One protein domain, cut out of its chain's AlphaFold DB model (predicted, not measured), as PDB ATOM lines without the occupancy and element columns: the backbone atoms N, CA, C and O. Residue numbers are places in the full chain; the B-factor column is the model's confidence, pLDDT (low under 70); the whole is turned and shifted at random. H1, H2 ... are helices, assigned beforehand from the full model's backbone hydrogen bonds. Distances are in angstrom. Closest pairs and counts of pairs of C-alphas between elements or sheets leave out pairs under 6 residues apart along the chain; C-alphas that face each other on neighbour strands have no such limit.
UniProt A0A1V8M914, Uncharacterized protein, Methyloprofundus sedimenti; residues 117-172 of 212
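What this domain is: This is residues 117 to 172 of the 212 residues of an uncharacterized protein of Methyloprofundus sedimenti (UniProt A0A1V8M914). What shape is seen first? Two long helices form a narrow, loose V: H1 leads into a tight turn, and H2 folds back from it, with open space between the two. H1 and H2 are near each other only along part of their length, while residues 117 to 127 of H1, residues 140 to 146 at the turn, of which 144 to 146 belong to H2, and residues 155 to 172, of which 155 to 170 belong to H2, stand free. What is it made of? The printed part has 56 residues with two named helices, H1 then H2, no named strand, and the class all helix. How is it proportioned? It is loose, with a radius of gyration of the C-alphas of 14.4 A, and a rod in outline, spanning 48 by 22 by 9 A.

Where its parts are: Where does H1 run? H1 is residues 117 to 138, from C-alpha 117 at (24.232, -14.094, 27.824) to C-alpha 138 at (29.401, -31.753, 2.730), 31.1 A. Where does H2 run? H2 is residues 144 to 170, 40.4 A from first to last C-alpha, and ends with C-alpha 170 at (30.194, -22.767, 41.358).

How they stand to each other: How do the helices stand to each other? H1 and H2 are near each other, with 7 pairs of C-alphas within 10 A but none within 8 A, and only just so, as the closest pair is at 8.4 A. Are their backbones well formed? In H1 every O i to N i+4 pair is within hydrogen-bond range; in H2 it is 22 of 23.

The domain as a whole: How long is the whole? The two C-alphas farthest apart, those of Asp 141 and Thr 172, are 48.0 A apart. Is anything missing, or any link long? The printed part has no cut, and the five-residue link from H1 to H2 is tight. Where is confidence low? The mean pLDDT of the printed part is 72.4; residues 117 to 121, residue 132, residues 135 to 143 and residues 166 to 172 are under 70.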
ATOM      1  N   SER A 117      24.958 -12.873  28.171       57.56
ATOM      2  CA  SER A 117      24.232 -14.094  27.824       57.56
ATOM      3  C   SER A 117      23.463 -14.023  26.499       57.56
ATOM      4  O   SER A 117      23.503 -14.987  25.739       57.56
ATOM      5  N   ALA A 118      22.810 -12.902  26.163       57.94
ATOM      6  CA  ALA A 118      21.937 -12.837  24.987       57.94
ATOM      7  C   ALA A 118      22.744 -12.825  23.680       57.94
ATOM      8  O   ALA A 118      22.433 -13.558  22.742       57.94
ATOM      9  N   ILE A 119      23.833 -12.049  23.657       68.19
ATOM     10  CA  ILE A 119      24.753 -11.968  22.513       68.19
ATOM     11  C   ILE A 119      25.515 -13.289  22.355       68.19
ATOM     12  O   ILE A 119      25.655 -13.789  21.238       68.19
ATOM     13  N   LYS A 120      25.948 -13.904  23.467       68.62
ATOM     14  CA  LYS A 120      26.610 -15.218  23.453       68.62
ATOM     15  C   LYS A 120      25.672 -16.307  22.920       68.62
ATOM     16  O   LYS A 120      26.072 -17.062  22.039       68.62
ATOM     17  N   LYS A 121      24.410 -16.334  23.363       68.62
ATOM     18  CA  LYS A 121      23.388 -17.281  22.889       68.62
ATOM     19  C   LYS A 121      23.104 -17.120  21.395       68.62
ATOM     20  O   LYS A 121      23.078 -18.110  20.671       68.62
ATOM     21  N   GLN A 122      22.957 -15.883  20.920       74.19
ATOM     22  CA  GLN A 122      22.732 -15.608  19.499       74.19
ATOM     23  C   GLN A 122      23.946 -15.993  18.635       74.19
ATOM     24  O   GLN A 122      23.779 -16.509  17.532       74.19
ATOM     25  N   SER A 123      25.163 -15.772  19.141       79.25
ATOM     26  CA  SER A 123      26.403 -16.180  18.470       79.25
ATOM     27  C   SER A 123      26.502 -17.702  18.335       79.25
ATOM     28  O   SER A 123      26.727 -18.208  17.238       79.25
ATOM     29  N   ILE A 124      26.241 -18.440  19.421       76.00
ATOM     30  CA  ILE A 124      26.235 -19.912  19.428       76.00
ATOM     31  C   ILE A 124      25.175 -20.457  18.464       76.00
ATOM     32  O   ILE A 124      25.447 -21.376  17.696       76.00
ATOM     33  N   GLN A 125      23.985 -19.855  18.444       76.12
ATOM     34  CA  GLN A 125      22.910 -20.276  17.548       76.12
ATOM     35  C   GLN A 125      23.285 -20.101  16.068       76.12
ATOM     36  O   GLN A 125      23.066 -21.009  15.270       76.12
ATOM     37  N   LYS A 126      23.927 -18.981  15.710       77.62
ATOM     38  CA  LYS A 126      24.439 -18.769  14.347       77.62
ATOM     39  C   LYS A 126      25.554 -19.747  13.980       77.62
ATOM     40  O   LYS A 126      25.605 -20.212  12.845       77.62
ATOM     41  N   GLN A 127      26.440 -20.074  14.921       75.56
ATOM     42  CA  GLN A 127      27.484 -21.077  14.692       75.56
ATOM     43  C   GLN A 127      26.881 -22.464  14.437       75.56
ATOM     44  O   GLN A 127      27.313 -23.147  13.511       75.56
ATOM     45  N   LEU A 128      25.840 -22.844  15.183       76.56
ATOM     46  CA  LEU A 128      25.089 -24.082  14.957       76.56
ATOM     47  C   LEU A 128      24.433 -24.130  13.572       76.56
ATOM     48  O   LEU A 128      24.523 -25.154  12.897       76.56
ATOM     49  N   GLU A 129      23.815 -23.036  13.120       78.75
ATOM     50  CA  GLU A 129      23.222 -22.962  11.777       78.75
ATOM     51  C   GLU A 129      24.269 -23.134  10.673       78.75
ATOM     52  O   GLU A 129      24.057 -23.916   9.744       78.75
ATOM     53  N   ILE A 130      25.421 -22.463  10.792       79.44
ATOM     54  CA  ILE A 130      26.519 -22.570   9.821       79.44
ATOM     55  C   ILE A 130      27.069 -23.997   9.783       79.44
ATOM     56  O   ILE A 130      27.248 -24.551   8.699       79.44
ATOM     57  N   ILE A 131      27.300 -24.613  10.947       77.94
ATOM     58  CA  ILE A 131      27.757 -26.005  11.032       77.94
ATOM     59  C   ILE A 131      26.716 -26.926  10.393       77.94
ATOM     60  O   ILE A 131      27.065 -27.737   9.542       77.94
ATOM     61  N   SER A 132      25.432 -26.768  10.716       69.44
ATOM     62  CA  SER A 132      24.365 -27.592  10.146       69.44
ATOM     63  C   SER A 132      24.281 -27.471   8.621       69.44
ATOM     64  O   SER A 132      24.092 -28.475   7.932       69.44
ATOM     65  N   GLN A 133      24.433 -26.264   8.070       72.75
ATOM     66  CA  GLN A 133      24.453 -26.048   6.622       72.75
ATOM     67  C   GLN A 133      25.701 -26.657   5.981       72.75
ATOM     68  O   GLN A 133      25.581 -27.362   4.981       72.75
ATOM     69  N   ALA A 134      26.876 -26.453   6.580       71.88
ATOM     70  CA  ALA A 134      28.123 -27.042   6.107       71.88
ATOM     71  C   ALA A 134      28.041 -28.572   6.095       71.88
ATOM     72  O   ALA A 134      28.403 -29.188   5.101       71.88
ATOM     73  N   LEU A 135      27.485 -29.179   7.145       68.44
ATOM     74  CA  LEU A 135      27.256 -30.619   7.209       68.44
ATOM     75  C   LEU A 135      26.230 -31.077   6.183       68.44
ATOM     76  O   LEU A 135      26.455 -32.085   5.533       68.44
ATOM     77  N   THR A 136      25.142 -30.338   5.976       68.81
ATOM     78  CA  THR A 136      24.154 -30.683   4.943       68.81
ATOM     79  C   THR A 136      24.794 -30.698   3.557       68.81
ATOM     80  O   THR A 136      24.586 -31.650   2.815       68.81
ATOM     81  N   ILE A 137      25.616 -29.692   3.239       69.81
ATOM     82  CA  ILE A 137      26.314 -29.553   1.954       69.81
ATOM     83  C   ILE A 137      27.412 -30.617   1.796       69.81
ATOM     84  O   ILE A 137      27.462 -31.284   0.768       69.81
ATOM     85  N   PHE A 138      28.270 -30.816   2.803       61.97
ATOM     86  CA  PHE A 138      29.401 -31.753   2.730       61.97
ATOM     87  C   PHE A 138      29.003 -33.222   2.902       61.97
ATOM     88  O   PHE A 138      29.685 -34.107   2.394       61.97
ATOM     89  N   CYS A 139      27.908 -33.506   3.606       58.91
ATOM     90  CA  CYS A 139      27.415 -34.866   3.818       58.91
ATOM     91  C   CYS A 139      26.352 -35.278   2.791       58.91
ATOM     92  O   CYS A 139      25.649 -36.260   3.026       58.91
ATOM     93  N   PHE A 140      26.182 -34.573   1.668       55.34
ATOM     94  CA  PHE A 140      25.217 -34.998   0.643       55.34
ATOM     95  C   PHE A 140      25.503 -36.423   0.126       55.34
ATOM     96  O   PHE A 140      24.553 -37.166  -0.108       55.34
ATOM     97  N   ASP A 141      26.775 -36.843   0.121       55.22
ATOM     98  CA  ASP A 141      27.222 -38.183  -0.300       55.22
ATOM     99  C   ASP A 141      27.513 -39.163   0.854       55.22
ATOM    100  O   ASP A 141      27.876 -40.317   0.620       55.22
ATOM    101  N   SER A 142      27.377 -38.744   2.118       58.16
ATOM    102  CA  SER A 142      27.663 -39.632   3.248       58.16
ATOM    103  C   SER A 142      26.435 -40.460   3.634       58.16
ATOM    104  O   SER A 142      25.294 -39.984   3.618       58.16
ATOM    105  N   SER A 143      26.675 -41.736   3.958       67.88
ATOM    106  CA  SER A 143      25.622 -42.678   4.337       67.88
ATOM    107  C   SER A 143      24.797 -42.124   5.506       67.88
ATOM    108  O   SER A 143      25.303 -41.395   6.360       67.88
ATOM    109  N   LYS A 144      23.510 -42.486   5.569       70.81
ATOM    110  CA  LYS A 144      22.598 -42.082   6.655       70.81
ATOM    111  C   LYS A 144      23.200 -42.330   8.052       70.81
ATOM    112  O   LYS A 144      23.028 -41.511   8.945       70.81
ATOM    113  N   ILE A 145      23.995 -43.393   8.177       70.88
ATOM    114  CA  ILE A 145      24.727 -43.782   9.388       70.88
ATOM    115  C   ILE A 145      25.727 -42.697   9.819       70.88
ATOM    116  O   ILE A 145      25.760 -42.328  10.988       70.88
ATOM    117  N   ASN A 146      26.482 -42.115   8.882       72.50
ATOM    118  CA  ASN A 146      27.472 -41.078   9.194       72.50
ATOM    119  C   ASN A 146      26.806 -39.778   9.670       72.50
ATOM    120  O   ASN A 146      27.335 -39.095  10.545       72.50
ATOM    121  N   LYS A 147      25.632 -39.441   9.118       73.12
ATOM    122  CA  LYS A 147      24.845 -38.276   9.557       73.12
ATOM    123  C   LYS A 147      24.292 -38.467  10.963       73.12
ATOM    124  O   LYS A 147      24.368 -37.545  11.772       73.12
ATOM    125  N   ASP A 148      23.750 -39.646  11.246       79.81
ATOM    126  CA  ASP A 148      23.189 -39.960  12.558       79.81
ATOM    127  C   ASP A 148      24.282 -39.988  13.635       79.81
ATOM    128  O   ASP A 148      24.087 -39.432  14.715       79.81
ATOM    129  N   GLN A 149      25.455 -40.542  13.319       77.88
ATOM    130  CA  GLN A 149      26.597 -40.567  14.231       77.88
ATOM    131  C   GLN A 149      27.137 -39.162  14.512       77.88
ATOM    132  O   GLN A 149      27.259 -38.772  15.667       77.88
ATOM    133  N   LEU A 150      27.326 -38.343  13.477       79.56
ATOM    134  CA  LEU A 150      27.780 -36.965  13.653       79.56
ATOM    135  C   LEU A 150      26.785 -36.103  14.445       79.56
ATOM    136  O   LEU A 150      27.177 -35.225  15.212       79.56
ATOM    137  N   LYS A 151      25.483 -36.355  14.276       82.06
ATOM    138  CA  LYS A 151      24.441 -35.701  15.070       82.06
ATOM    139  C   LYS A 151      24.526 -36.099  16.546       82.06
ATOM    140  O   LYS A 151      24.322 -35.236  17.397       82.06
ATOM    141  N   GLN A 152      24.815 -37.366  16.852       84.62
ATOM    142  CA  GLN A 152      25.031 -37.819  18.229       84.62
ATOM    143  C   GLN A 152      26.283 -37.185  18.838       84.62
ATOM    144  O   GLN A 152      26.196 -36.624  19.927       84.62
ATOM    145  N   ASP A 153      27.393 -37.154  18.099       80.88
ATOM    146  CA  ASP A 153      28.640 -36.531  18.557       80.88
ATOM    147  C   ASP A 153      28.440 -35.035  18.864       80.88
ATOM    148  O   ASP A 153      28.903 -34.523  19.884       80.88
ATOM    149  N   ALA A 154      27.686 -34.324  18.017       84.44
ATOM    150  CA  ALA A 154      27.355 -32.918  18.241       84.44
ATOM    151  C   ALA A 154      26.478 -32.702  19.491       84.44
ATOM    152  O   ALA A 154      26.656 -31.712  20.203       84.44
ATOM    153  N   LEU A 155      25.539 -33.615  19.770       88.81
ATOM    154  CA  LEU A 155      24.701 -33.563  20.972       88.81
ATOM    155  C   LEU A 155      25.506 -33.855  22.242       88.81
ATOM    156  O   LEU A 155      25.310 -33.182  23.254       88.81
ATOM    157  N   GLU A 156      26.424 -34.818  22.195       89.38
ATOM    158  CA  GLU A 156      27.307 -35.119  23.321       89.38
ATOM    159  C   GLU A 156      28.247 -33.949  23.626       89.38
ATOM    160  O   GLU A 156      28.372 -33.554  24.786       89.38
ATOM    161  N   LEU A 157      28.815 -33.315  22.595       86.00
ATOM    162  CA  LEU A 157      29.629 -32.114  22.768       86.00
ATOM    163  C   LEU A 157      28.830 -30.974  23.414       86.00
ATOM    164  O   LEU A 157      29.335 -30.307  24.317       86.00
ATOM    165  N   ALA A 158      27.582 -30.758  22.988       84.25
ATOM    166  CA  ALA A 158      26.710 -29.759  23.600       84.25
ATOM    167  C   ALA A 158      26.456 -30.060  25.088       84.25
ATOM    168  O   ALA A 158      26.583 -29.161  25.917       84.25
ATOM    169  N   ARG A 159      26.200 -31.329  25.446       89.06
ATOM    170  CA  ARG A 159      26.033 -31.751  26.847       89.06
ATOM    171  C   ARG A 159      27.292 -31.486  27.674       89.06
ATOM    172  O   ARG A 159      27.199 -30.927  28.760       89.06
ATOM    173  N   MET A 160      28.465 -31.844  27.152       86.38
ATOM    174  CA  MET A 160      29.739 -31.604  27.835       86.38
ATOM    175  C   MET A 160      29.998 -30.109  28.057       86.38
ATOM    176  O   MET A 160      30.503 -29.715  29.107       86.38
ATOM    177  N   LEU A 161      29.646 -29.259  27.088       78.19
ATOM    178  CA  LEU A 161      29.776 -27.808  27.228       78.19
ATOM    179  C   LEU A 161      28.828 -27.244  28.293       78.19
ATOM    180  O   LEU A 161      29.255 -26.400  29.084       78.19
ATOM    181  N   ASP A 162      27.591 -27.737  28.357       77.69
ATOM    182  CA  ASP A 162      26.628 -27.356  29.395       77.69
ATOM    183  C   ASP A 162      27.096 -27.796  30.795       77.69
ATOM    184  O   ASP A 162      27.005 -27.019  31.749       77.69
ATOM    185  N   GLU A 163      27.666 -28.999  30.928       77.38
ATOM    186  CA  GLU A 163      28.277 -29.485  32.175       77.38
ATOM    187  C   GLU A 163      29.436 -28.577  32.627       77.38
ATOM    188  O   GLU A 163      29.486 -28.159  33.786       77.38
ATOM    189  N   ILE A 164      30.323 -28.184  31.705       74.00
ATOM    190  CA  ILE A 164      31.430 -27.253  31.988       74.00
ATOM    191  C   ILE A 164      30.905 -25.869  32.403       74.00
ATOM    192  O   ILE A 164      31.462 -25.236  33.306       74.00
ATOM    193  N   GLU A 165      29.851 -25.358  31.759       71.56
ATOM    194  CA  GLU A 165      29.255 -24.067  32.117       71.56
ATOM    195  C   GLU A 165      28.610 -24.117  33.511       71.56
ATOM    196  O   GLU A 165      28.805 -23.191  34.307       71.56
ATOM    197  N   HIS A 166      27.942 -25.219  33.866       63.72
ATOM    198  CA  HIS A 166      27.406 -25.422  35.212       63.72
ATOM    199  C   HIS A 166      28.494 -25.559  36.287       63.72
ATOM    200  O   HIS A 166      28.377 -24.944  37.354       63.72
ATOM    201  N   ASP A 167      29.582 -26.274  36.007       63.31
ATOM    202  CA  ASP A 167      30.706 -26.417  36.937       63.31
ATOM    203  C   ASP A 167      31.444 -25.093  37.181       63.31
ATOM    204  O   ASP A 167      31.908 -24.815  38.294       63.31
ATOM    205  N   ASN A 168      31.511 -24.231  36.168       59.91
ATOM    206  CA  ASN A 168      32.144 -22.919  36.279       59.91
ATOM    207  C   ASN A 168      31.295 -21.896  37.050       59.91
ATOM    208  O   ASN A 168      31.859 -20.971  37.638       59.91
ATOM    209  N   GLN A 169      29.972 -22.074  37.146       58.97
ATOM    210  CA  GLN A 169      29.120 -21.201  37.968       58.97
ATOM    211  C   GLN A 169      29.371 -21.363  39.480       58.97
ATOM    212  O   GLN A 169      29.079 -20.448  40.251       58.97
ATOM    213  N   ARG A 170      29.944 -22.492  39.928       55.69
ATOM    214  CA  ARG A 170      30.194 -22.767  41.358       55.69
ATOM    215  C   ARG A 170      31.606 -22.426  41.838       55.69
ATOM    216  O   ARG A 170      31.820 -22.301  43.046       55.69
ATOM    217  N   LYS A 171      32.572 -22.225  40.939       59.25
ATOM    218  CA  LYS A 171      33.972 -21.949  41.304       59.25
ATOM    219  C   LYS A 171      34.209 -20.451  41.490       59.25
ATOM    220  O   LYS A 171      34.927 -19.810  40.730       59.25
ATOM    221  N   THR A 172      33.613 -19.875  42.532       65.50
ATOM    222  CA  THR A 172      34.035 -18.537  42.969       65.50
ATOM    223  C   THR A 172      35.430 -18.637  43.574       65.50
ATOM    224  O   THR A 172      35.646 -19.328  44.571       65.50
TER     225      THR A 172